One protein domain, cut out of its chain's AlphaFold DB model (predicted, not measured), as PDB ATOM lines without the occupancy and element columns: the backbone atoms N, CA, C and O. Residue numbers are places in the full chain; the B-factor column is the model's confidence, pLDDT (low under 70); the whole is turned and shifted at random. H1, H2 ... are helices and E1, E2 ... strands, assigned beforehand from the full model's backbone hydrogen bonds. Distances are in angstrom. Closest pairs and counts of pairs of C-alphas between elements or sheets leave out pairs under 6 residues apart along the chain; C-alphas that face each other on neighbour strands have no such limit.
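AT A GLANCE: This is residues 155 to 236 of the 823 residues of the protein "Ankrd44 protein" of Symbiodinium natans (UniProt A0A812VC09). One strongly twisted sheet of seven short strands is curled like part of a barrel, open between its edge strands E1 and E5, with one-turn helix H1 in the opening after E1 and a second, H2, beside the end of E2 and the beginning of E3. The hairpin of E5 and E6, the two longest strands, makes one end of this sheet, and a long loop links E3 to E4. The printed part has 82 residues, with two named helices and seven named strands in the order E1 H1 E2 E3 E4 H2 E5 E6 E7; the class is mostly strand. Across the sheet the order is E1 E7 E4 E3 E2 E6 E5, antiparallel throughout. The whole is compact, with a radius of gyration of the C-alphas of 11.0 A, and rounded, spanning 29 by 24 by 23 A.

HOW THE PARTS SIT: Edge strand E1, residues 155 to 158, is the antiparallel neighbour of E7, residues 231 to 235, at 144 degrees, with N 157 and O 232 at 2.9 A. H1, residues 159 to 162, is on the sheet at a height of 5.2 A, over none of its strands. E2, residues 165 to 169, and E3, residues 174 to 178, form a hairpin at 140 degrees, with N 175 and O 168 at 2.9 A. E4, residues 191 to 195, continues this meander, each strand the antiparallel neighbour of the one before; N 192 and O 174 are 2.9 A apart. E4 also neighbours E7, with N 193 and O 233 at 2.9 A. H2, residues 203 to 206, is on the opposite face from H1, at a height of 6.7 A; its closest C-alpha pair with E2 is Leu 203 and Glu 169, 6.0 A. E5, residues 210 to 215, and E6, residues 218 to 223, form a hairpin, with N 213 and O 220 at 2.9 A. E6 neighbours E2, with N 167 and O 219 at 2.9 A. The closest C-alphas of H1 and E6 are those of Ser 160 and Pro 223, 6.2 A apart. Both helices are too short for an O i to N i+4 pair; in each the one O i to N i+3 pair is within hydrogen-bond range.

IN THESE COORDINATES: E1 begins at C-alpha 155, (122.591, 198.218, 177.886). E5 measures 15.3 A and E6 16.0 A, first to last C-alpha. E7, 12.9 A long, ends at C-alpha 235, (127.208, 199.385, 173.575).

THE WHOLE: The C-alphas of Ala 197 and Gln 216 are farthest apart, 30.3 A. The printed part has no cut; its one long link is residues 179 to 190. Mean pLDDT of the printed part is 72.1, with 36 residues under 70, among them 207 to 228.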
ATOM      1  N   VAL A 155     123.025 198.975 176.721       76.50
ATOM      2  CA  VAL A 155     122.591 198.218 177.886       76.50
ATOM      3  C   VAL A 155     123.390 198.718 179.072       76.50
ATOM      4  O   VAL A 155     124.614 198.838 179.017       76.50
ATOM      5  N   THR A 156     122.686 199.036 180.151       81.00
ATOM      6  CA  THR A 156     123.336 199.340 181.419       81.00
ATOM      7  C   THR A 156     123.424 198.060 182.233       81.00
ATOM      8  O   THR A 156     122.393 197.487 182.574       81.00
ATOM      9  N   VAL A 157     124.642 197.625 182.539       81.56
ATOM     10  CA  VAL A 157     124.918 196.440 183.363       81.56
ATOM     11  C   VAL A 157     125.698 196.844 184.612       81.56
ATOM     12  O   VAL A 157     126.417 197.844 184.571       81.56
ATOM     13  N   PRO A 158     125.585 196.124 185.735       83.12
ATOM     14  CA  PRO A 158     126.434 196.382 186.892       83.12
ATOM     15  C   PRO A 158     127.897 196.023 186.582       83.12
ATOM     16  O   PRO A 158     128.169 195.113 185.799       83.12
ATOM     17  N   ALA A 159     128.864 196.701 187.212       78.50
ATOM     18  CA  ALA A 159     130.286 196.416 186.984       78.50
ATOM     19  C   ALA A 159     130.673 194.958 187.271       78.50
ATOM     20  O   ALA A 159     131.602 194.428 186.660       78.50
ATOM     21  N   SER A 160     129.936 194.308 188.176       77.50
ATOM     22  CA  SER A 160     130.071 192.889 188.504       77.50
ATOM     23  C   SER A 160     129.877 191.936 187.320       77.50
ATOM     24  O   SER A 160     130.478 190.861 187.355       77.50
ATOM     25  N   ASP A 161     129.157 192.325 186.260       76.75
ATOM     26  CA  ASP A 161     128.992 191.500 185.050       76.75
ATOM     27  C   ASP A 161     130.317 191.286 184.308       76.75
ATOM     28  O   ASP A 161     130.516 190.243 183.694       76.75
ATOM     29  N   LEU A 162     131.264 192.222 184.431       72.88
ATOM     30  CA  LEU A 162     132.604 192.105 183.855       72.88
ATOM     31  C   LEU A 162     133.595 191.390 184.786       72.88
ATOM     32  O   LEU A 162     134.811 191.487 184.610       72.88
ATOM     33  N   ARG A 163     133.127 190.682 185.820       74.12
ATOM     34  CA  ARG A 163     134.019 189.900 186.680       74.12
ATOM     35  C   ARG A 163     134.731 188.860 185.822       74.12
ATOM     36  O   ARG A 163     134.090 187.983 185.255       74.12
ATOM     37  N   THR A 164     136.062 188.937 185.756       71.31
ATOM     38  CA  THR A 164     136.917 188.109 184.883       71.31
ATOM     39  C   THR A 164     136.709 188.342 183.384       71.31
ATOM     40  O   THR A 164     137.025 187.478 182.570       71.31
ATOM     41  N   ALA A 165     136.202 189.514 183.008       75.69
ATOM     42  CA  ALA A 165     136.221 189.958 181.627       75.69
ATOM     43  C   ALA A 165     137.654 190.242 181.172       75.69
ATOM     44  O   ALA A 165     138.450 190.845 181.898       75.69
ATOM     45  N   GLN A 166     137.950 189.845 179.944       77.69
ATOM     46  CA  GLN A 166     139.158 190.200 179.224       77.69
ATOM     47  C   GLN A 166     138.856 191.417 178.355       77.69
ATOM     48  O   GLN A 166     137.949 191.367 177.528       77.69
ATOM     49  N   LEU A 167     139.603 192.502 178.530       77.12
ATOM     50  CA  LEU A 167     139.411 193.748 177.790       77.12
ATOM     51  C   LEU A 167     140.607 194.054 176.892       77.12
ATOM     52  O   LEU A 167     141.753 193.734 177.228       77.12
ATOM     53  N   ARG A 168     140.337 194.724 175.769       74.62
ATOM     54  CA  ARG A 168     141.358 195.237 174.851       74.62
ATOM     55  C   ARG A 168     140.967 196.615 174.336       74.62
ATOM     56  O   ARG A 168     139.800 196.886 174.064       74.62
ATOM     57  N   GLU A 169     141.963 197.482 174.216       73.62
ATOM     58  CA  GLU A 169     141.806 198.783 173.575       73.62
ATOM     59  C   GLU A 169     141.730 198.593 172.056       73.62
ATOM     60  O   GLU A 169     142.578 197.917 171.465       73.62
ATOM     61  N   VAL A 170     140.691 199.148 171.437       62.69
ATOM     62  CA  VAL A 170     140.478 199.142 169.988       62.69
ATOM     63  C   VAL A 170     140.104 200.565 169.595       62.69
ATOM     64  O   VAL A 170     138.996 201.021 169.882       62.69
ATOM     65  N   ASP A 171     141.040 201.267 168.958       68.56
ATOM     66  CA  ASP A 171     140.942 202.701 168.667       68.56
ATOM     67  C   ASP A 171     140.625 203.515 169.934       68.56
ATOM     68  O   ASP A 171     141.202 203.271 170.988       68.56
ATOM     69  N   ASN A 172     139.697 204.471 169.861       70.19
ATOM     70  CA  ASN A 172     139.265 205.285 171.003       70.19
ATOM     71  C   ASN A 172     138.150 204.596 171.808       70.19
ATOM     72  O   ASN A 172     137.130 205.213 172.138       70.19
ATOM     73  N   SER A 173     138.245 203.286 172.023       74.62
ATOM     74  CA  SER A 173     137.228 202.503 172.728       74.62
ATOM     75  C   SER A 173     137.831 201.284 173.422       74.62
ATOM     76  O   SER A 173     138.887 200.779 173.048       74.62
ATOM     77  N   VAL A 174     137.125 200.776 174.432       77.50
ATOM     78  CA  VAL A 174     137.489 199.533 175.122       77.50
ATOM     79  C   VAL A 174     136.482 198.451 174.760       77.50
ATOM     80  O   VAL A 174     135.284 198.618 174.991       77.50
ATOM     81  N   GLN A 175     136.970 197.353 174.191       76.44
ATOM     82  CA  GLN A 175     136.165 196.213 173.773       76.44
ATOM     83  C   GLN A 175     136.287 195.060 174.773       76.44
ATOM     84  O   GLN A 175     137.375 194.762 175.272       76.44
ATOM     85  N   LEU A 176     135.166 194.384 175.024       76.31
ATOM     86  CA  LEU A 176     135.119 193.103 175.713       76.31
ATOM     87  C   LEU A 176     135.563 191.986 174.761       76.31
ATOM     88  O   LEU A 176     135.002 191.826 173.683       76.31
ATOM     89  N   VAL A 177     136.572 191.216 175.148       67.62
ATOM     90  CA  VAL A 177     137.237 190.220 174.295       67.62
ATOM     91  C   VAL A 177     136.843 188.794 174.665       67.62
ATOM     92  O   VAL A 177     136.601 187.972 173.788       67.62
ATOM     93  N   ALA A 178     136.740 188.508 175.959       66.25
ATOM     94  CA  ALA A 178     136.276 187.230 176.486       66.25
ATOM     95  C   ALA A 178     135.650 187.431 177.867       66.25
ATOM     96  O   ALA A 178     135.972 188.395 178.564       66.25
ATOM     97  N   GLN A 179     134.783 186.511 178.283       70.38
ATOM     98  CA  GLN A 179     134.187 186.523 179.614       70.38
ATOM     99  C   GLN A 179     133.846 185.102 180.057       70.38
ATOM    100  O   GLN A 179     133.497 184.265 179.230       70.38
ATOM    101  N   SER A 180     133.961 184.825 181.358       66.50
ATOM    102  CA  SER A 180     133.621 183.511 181.922       66.50
ATOM    103  C   SER A 180     132.123 183.326 182.184       66.50
ATOM    104  O   SER A 180     131.654 182.197 182.279       66.50
ATOM    105  N   ASN A 181     131.377 184.427 182.314       68.81
ATOM    106  CA  ASN A 181     129.940 184.411 182.551       68.81
ATOM    107  C   ASN A 181     129.176 184.494 181.224       68.81
ATOM    108  O   ASN A 181     129.004 185.588 180.678       68.81
ATOM    109  N   GLU A 182     128.723 183.341 180.729       61.75
ATOM    110  CA  GLU A 182     127.970 183.211 179.474       61.75
ATOM    111  C   GLU A 182     126.563 183.836 179.547       61.75
ATOM    112  O   GLU A 182     126.021 184.239 178.520       61.75
ATOM    113  N   GLU A 183     125.986 183.988 180.746       63.94
ATOM    114  CA  GLU A 183     124.632 184.536 180.942       63.94
ATOM    115  C   GLU A 183     124.589 186.073 181.052       63.94
ATOM    116  O   GLU A 183     123.506 186.665 181.070       63.94
ATOM    117  N   ALA A 184     125.743 186.742 181.118       67.94
ATOM    118  CA  ALA A 184     125.816 188.192 181.285       67.94
ATOM    119  C   ALA A 184     125.273 188.957 180.066       67.94
ATOM    120  O   ALA A 184     125.379 188.519 178.919       67.94
ATOM    121  N   ALA A 185     124.754 190.165 180.287       67.12
ATOM    122  CA  ALA A 185     124.340 191.029 179.179       67.12
ATOM    123  C   ALA A 185     125.542 191.635 178.420       67.12
ATOM    124  O   ALA A 185     125.418 191.993 177.249       67.12
ATOM    125  N   ALA A 186     126.710 191.710 179.066       70.19
ATOM    126  CA  ALA A 186     127.986 192.056 178.448       70.19
ATOM    127  C   ALA A 186     128.608 190.816 177.788       70.19
ATOM    128  O   ALA A 186     129.041 189.903 178.487       70.19
ATOM    129  N   GLN A 187     128.659 190.780 176.458       69.31
ATOM    130  CA  GLN A 187     129.210 189.656 175.689       69.31
ATOM    131  C   GLN A 187     130.486 190.074 174.943       69.31
ATOM    132  O   GLN A 187     130.674 191.273 174.690       69.31
ATOM    133  N   PRO A 188     131.361 189.126 174.552       67.75
ATOM    134  CA  PRO A 188     132.473 189.421 173.655       67.75
ATOM    135  C   PRO A 188     132.026 190.289 172.469       67.75
ATOM    136  O   PRO A 188     130.910 190.154 171.970       67.75
ATOM    137  N   PHE A 189     132.901 191.193 172.034       65.81
ATOM    138  CA  PHE A 189     132.708 192.231 171.016       65.81
ATOM    139  C   PHE A 189     131.923 193.482 171.430       65.81
ATOM    140  O   PHE A 189     131.976 194.472 170.694       65.81
ATOM    141  N   CYS A 190     131.274 193.507 172.596       73.94
ATOM    142  CA  CYS A 190     130.631 194.720 173.112       73.94
ATOM    143  C   CYS A 190     131.655 195.801 173.499       73.94
ATOM    144  O   CYS A 190     132.767 195.490 173.931       73.94
ATOM    145  N   PHE A 191     131.270 197.076 173.392       79.00
ATOM    146  CA  PHE A 191     132.127 198.207 173.758       79.00
ATOM    147  C   PHE A 191     131.678 198.854 175.062       79.00
ATOM    148  O   PHE A 191     130.509 199.196 175.239       79.00
ATOM    149  N   ILE A 192     132.624 199.095 175.961       82.81
ATOM    150  CA  ILE A 192     132.369 199.855 177.180       82.81
ATOM    151  C   ILE A 192     132.370 201.336 176.806       82.81
ATOM    152  O   ILE A 192     133.383 201.870 176.356       82.81
ATOM    153  N   ARG A 193     131.230 202.008 176.989       85.81
ATOM    154  CA  ARG A 193     131.092 203.448 176.729       85.81
ATOM    155  C   ARG A 193     131.211 204.270 177.991       85.81
ATOM    156  O   ARG A 193     131.804 205.347 177.955       85.81
ATOM    157  N   LYS A 194     130.630 203.795 179.093       85.38
ATOM    158  CA  LYS A 194     130.658 204.503 180.375       85.38
ATOM    159  C   LYS A 194     130.761 203.550 181.552       85.38
ATOM    160  O   LYS A 194     130.179 202.471 181.514       85.38
ATOM    161  N   VAL A 195     131.415 204.007 182.614       82.62
ATOM    162  CA  VAL A 195     131.370 203.410 183.954       82.62
ATOM    163  C   VAL A 195     130.946 204.507 184.928       82.62
ATOM    164  O   VAL A 195     131.641 205.512 185.094       82.62
ATOM    165  N   GLY A 196     129.761 204.368 185.520       82.00
ATOM    166  CA  GLY A 196     129.106 205.452 186.245       82.00
ATOM    167  C   GLY A 196     128.904 206.674 185.341       82.00
ATOM    168  O   GLY A 196     128.283 206.588 184.283       82.00
ATOM    169  N   ALA A 197     129.454 207.823 185.743       80.06
ATOM    170  CA  ALA A 197     129.426 209.055 184.950       80.06
ATOM    171  C   ALA A 197     130.626 209.210 183.991       80.06
ATOM    172  O   ALA A 197     130.619 210.104 183.142       80.06
ATOM    173  N   LYS A 198     131.662 208.367 184.115       83.56
ATOM    174  CA  LYS A 198     132.912 208.487 183.355       83.56
ATOM    175  C   LYS A 198     132.757 207.847 181.980       83.56
ATOM    176  O   LYS A 198     132.291 206.718 181.876       83.56
ATOM    177  N   THR A 199     133.154 208.566 180.932       87.25
ATOM    178  CA  THR A 199     133.213 208.022 179.566       87.25
ATOM    179  C   THR A 199     134.515 207.254 179.387       87.25
ATOM    180  O   THR A 199     135.560 207.725 179.826       87.25
ATOM    181  N   ILE A 200     134.436 206.078 178.772       85.56
ATOM    182  CA  ILE A 200     135.569 205.179 178.560       85.56
ATOM    183  C   ILE A 200     135.998 205.267 177.100       85.56
ATOM    184  O   ILE A 200     135.211 205.006 176.190       85.56
ATOM    185  N   THR A 201     137.253 205.646 176.895       81.62
ATOM    186  CA  THR A 201     137.884 205.782 175.576       81.62
ATOM    187  C   THR A 201     139.190 205.000 175.466       81.62
ATOM    188  O   THR A 201     139.637 204.729 174.361       81.62
ATOM    189  N   SER A 202     139.773 204.596 176.594       83.56
ATOM    190  CA  SER A 202     140.997 203.796 176.680       83.56
ATOM    191  C   SER A 202     140.967 202.898 177.918       83.56
ATOM    192  O   SER A 202     140.176 203.126 178.838       83.56
ATOM    193  N   LEU A 203     141.846 201.892 177.986       78.31
ATOM    194  CA  LEU A 203     141.923 201.010 179.162       78.31
ATOM    195  C   LEU A 203     142.294 201.774 180.446       78.31
ATOM    196  O   LEU A 203     141.822 201.417 181.521       78.31
ATOM    197  N   LYS A 204     143.055 202.870 180.328       78.50
ATOM    198  CA  LYS A 204     143.440 203.750 181.450       78.50
ATOM    199  C   LYS A 204     142.241 204.407 182.133       78.50
ATOM    200  O   LYS A 204     142.303 204.792 183.298       78.50
ATOM    201  N   ASP A 205     141.117 204.531 181.427       80.06
ATOM    202  CA  ASP A 205     139.907 205.112 182.002       80.06
ATOM    203  C   ASP A 205     139.271 204.199 183.070       80.06
ATOM    204  O   ASP A 205     138.457 204.683 183.862       80.06
ATOM    205  N   LEU A 206     139.680 202.924 183.145       74.50
ATOM    206  CA  LEU A 206     139.179 201.903 184.076       74.50
ATOM    207  C   LEU A 206     140.042 201.722 185.347       74.50
ATOM    208  O   LEU A 206     139.698 200.899 186.189       74.50
ATOM    209  N   ASP A 207     141.127 202.483 185.528       65.50
ATOM    210  CA  ASP A 207     142.117 202.249 186.603       65.50
ATOM    211  C   ASP A 207     141.599 202.504 188.041       65.50
ATOM    212  O   ASP A 207     142.131 201.960 189.011       65.50
ATOM    213  N   GLU A 208     140.540 203.299 188.223       60.94
ATOM    214  CA  GLU A 208     139.984 203.601 189.550       60.94
ATOM    215  C   GLU A 208     138.983 202.520 190.001       60.94
ATOM    216  O   GLU A 208     137.773 202.662 189.853       60.94
ATOM    217  N   GLY A 209     139.506 201.432 190.583       59.81
ATOM    218  CA  GLY A 209     138.750 200.425 191.348       59.81
ATOM    219  C   GLY A 209     138.468 199.089 190.641       59.81
ATOM    220  O   GLY A 209     137.798 198.223 191.215       59.81
ATOM    221  N   PHE A 210     139.027 198.871 189.451       68.44
ATOM    222  CA  PHE A 210     139.164 197.537 188.864       68.44
ATOM    223  C   PHE A 210     140.539 196.958 189.204       68.44
ATOM    224  O   PHE A 210     141.573 197.588 188.997       68.44
ATOM    225  N   THR A 211     140.568 195.729 189.714       66.44
ATOM    226  CA  THR A 211     141.824 194.992 189.877       66.44
ATOM    227  C   THR A 211     142.207 194.427 188.519       66.44
ATOM    228  O   THR A 211     141.488 193.580 187.987       66.44
ATOM    229  N   MET A 212     143.308 194.910 187.951       67.38
ATOM    230  CA  MET A 212     143.751 194.514 186.618       67.38
ATOM    231  C   MET A 212     144.866 193.473 186.697       67.38
ATOM    232  O   MET A 212     145.890 193.697 187.341       67.38
ATOM    233  N   ILE A 213     144.693 192.341 186.017       64.75
ATOM    234  CA  ILE A 213     145.741 191.329 185.857       64.75
ATOM    235  C   ILE A 213     146.088 191.250 184.374       64.75
ATOM    236  O   ILE A 213     145.278 190.815 183.557       64.75
ATOM    237  N   ASN A 214     147.303 191.661 184.021       60.16
ATOM    238  CA  ASN A 214     147.803 191.524 182.658       60.16
ATOM    239  C   ASN A 214     148.337 190.097 182.446       60.16
ATOM    240  O   ASN A 214     149.270 189.671 183.132       60.16
ATOM    241  N   ARG A 215     147.746 189.358 181.504       55.78
ATOM    242  CA  ARG A 215     148.264 188.072 181.016       55.78
ATOM    243  C   ARG A 215     148.296 188.107 179.493       55.78
ATOM    244  O   ARG A 215     147.262 188.327 178.875       55.78
ATOM    245  N   GLN A 216     149.473 187.876 178.904       46.22
ATOM    246  CA  GLN A 216     149.667 187.777 177.447       46.22
ATOM    247  C   GLN A 216     149.087 188.974 176.659       46.22
ATOM    248  O   GLN A 216     148.458 188.807 175.622       46.22
ATOM    249  N   GLY A 217     149.272 190.200 177.164       48.53
ATOM    250  CA  GLY A 217     148.809 191.416 176.480       48.53
ATOM    251  C   GLY A 217     147.311 191.691 176.617       48.53
ATOM    252  O   GLY A 217     146.810 192.643 176.024       48.53
ATOM    253  N   CYS A 218     146.605 190.894 177.420       50.56
ATOM    254  CA  CYS A 218     145.187 191.049 177.676       50.56
ATOM    255  C   CYS A 218     144.922 191.355 179.147       50.56
ATOM    256  O   CYS A 218     145.527 190.768 180.053       50.56
ATOM    257  N   LEU A 219     144.011 192.296 179.378       64.62
ATOM    258  CA  LEU A 219     143.740 192.826 180.701       64.62
ATOM    259  C   LEU A 219     142.501 192.153 181.288       64.62
ATOM    260  O   LEU A 219     141.391 192.347 180.798       64.62
ATOM    261  N   TRP A 220     142.700 191.358 182.335       62.94
ATOM    262  CA  TRP A 220     141.609 190.761 183.098       62.94
ATOM    263  C   TRP A 220     141.173 191.734 184.172       62.94
ATOM    264  O   TRP A 220     142.000 192.139 184.993       62.94
ATOM    265  N   ILE A 221     139.892 192.078 184.194       69.75
ATOM    266  CA  ILE A 221     139.355 192.956 185.225       69.75
ATOM    267  C   ILE A 221     138.570 192.172 186.270       69.75
ATOM    268  O   ILE A 221     137.792 191.261 185.977       69.75
ATOM    269  N   ASN A 222     138.784 192.539 187.527       68.69
ATOM    270  CA  ASN A 222     137.937 192.131 188.632       68.69
ATOM    271  C   ASN A 222     137.495 193.391 189.387       68.69
ATOM    272  O   ASN A 222     138.340 194.021 190.034       68.69
ATOM    273  N   PRO A 223     136.222 193.805 189.283       63.25
ATOM    274  CA  PRO A 223     135.740 194.972 190.012       63.25
ATOM    275  C   PRO A 223     135.903 194.734 191.518       63.25
ATOM    276  O   PRO A 223     135.512 193.682 192.034       63.25
ATOM    277  N   CYS A 224     136.479 195.702 192.236       62.84
ATOM    278  CA  CYS A 224     136.490 195.671 193.698       62.84
ATOM    279  C   CYS A 224     135.051 195.608 194.235       62.84
ATOM    280  O   CYS A 224     134.111 196.073 193.588       62.84
ATOM    281  N   SER A 225     134.863 195.066 195.442       61.38
ATOM    282  CA  SER A 225     133.534 194.903 196.060       61.38
ATOM    283  C   SER A 225     132.723 196.204 196.142       61.38
ATOM    284  O   SER A 225     131.500 196.152 196.155       61.38
ATOM    285  N   THR A 226     133.386 197.362 196.145       62.09
ATOM    286  CA  THR A 226     132.784 198.702 196.153       62.09
ATOM    287  C   THR A 226     132.271 199.187 194.793       62.09
ATOM    288  O   THR A 226     131.452 200.101 194.770       62.09
ATOM    289  N   LEU A 227     132.725 198.616 193.671       65.25
ATOM    290  CA  LEU A 227     132.267 198.992 192.326       65.25
ATOM    291  C   LEU A 227     131.219 198.033 191.751       65.25
ATOM    292  O   LEU A 227     130.671 198.323 190.694       65.25
ATOM    293  N   ALA A 228     130.947 196.904 192.413       66.25
ATOM    294  CA  ALA A 228     130.141 195.803 191.879       66.25
ATOM    295  C   ALA A 228     128.764 196.228 191.333       66.25
ATOM    296  O   ALA A 228     128.317 195.649 190.344       66.25
ATOM    297  N   ASP A 229     128.153 197.257 191.927       74.94
ATOM    298  CA  ASP A 229     126.821 197.770 191.580       74.94
ATOM    299  C   ASP A 229     126.852 199.039 190.708       74.94
ATOM    300  O   ASP A 229     125.804 199.607 190.395       74.94
ATOM    301  N   ILE A 230     128.036 199.528 190.315       81.44
ATOM    302  CA  ILE A 230     128.135 200.736 189.490       81.44
ATOM    303  C   ILE A 230     127.563 200.446 188.100       81.44
ATOM    304  O   ILE A 230     128.003 199.491 187.454       81.44
ATOM    305  N   PRO A 231     126.630 201.279 187.605       81.81
ATOM    306  CA  PRO A 231     126.069 201.107 186.277       81.81
ATOM    307  C   PRO A 231     127.138 201.374 185.219       81.81
ATOM    308  O   PRO A 231     127.761 202.435 185.194       81.81
ATOM    309  N   MET A 232     127.325 200.428 184.311       82.56
ATOM    310  CA  MET A 232     128.172 200.566 183.138       82.56
ATOM    311  C   MET A 232     127.314 200.560 181.893       82.56
ATOM    312  O   MET A 232     126.540 199.635 181.674       82.56
ATOM    313  N   THR A 233     127.478 201.577 181.057       85.06
ATOM    314  CA  THR A 233     126.829 201.611 179.753       85.06
ATOM    315  C   THR A 233     127.701 200.865 178.758       85.06
ATOM    316  O   THR A 233     128.800 201.317 178.416       85.06
ATOM    317  N   ILE A 234     127.185 199.740 178.289       80.81
ATOM    318  CA  ILE A 234     127.791 198.909 177.265       80.81
ATOM    319  C   ILE A 234     127.014 199.118 175.977       80.81
ATOM    320  O   ILE A 234     125.796 198.971 175.932       80.81
ATOM    321  N   GLU A 235     127.733 199.475 174.924       76.56
ATOM    322  CA  GLU A 235     127.208 199.385 173.575       76.56
ATOM    323  C   GLU A 235     127.323 197.935 173.131       76.56
ATOM    324  O   GLU A 235     128.420 197.431 172.856       76.56
ATOM    325  N   VAL A 236     126.176 197.256 173.106       67.44
ATOM    326  CA  VAL A 236     126.083 195.943 172.482       67.44
ATOM    327  C   VAL A 236     126.370 196.147 171.003       67.44
ATOM    328  O   VAL A 236     125.730 196.962 170.336       67.44
TER     329      VAL A 236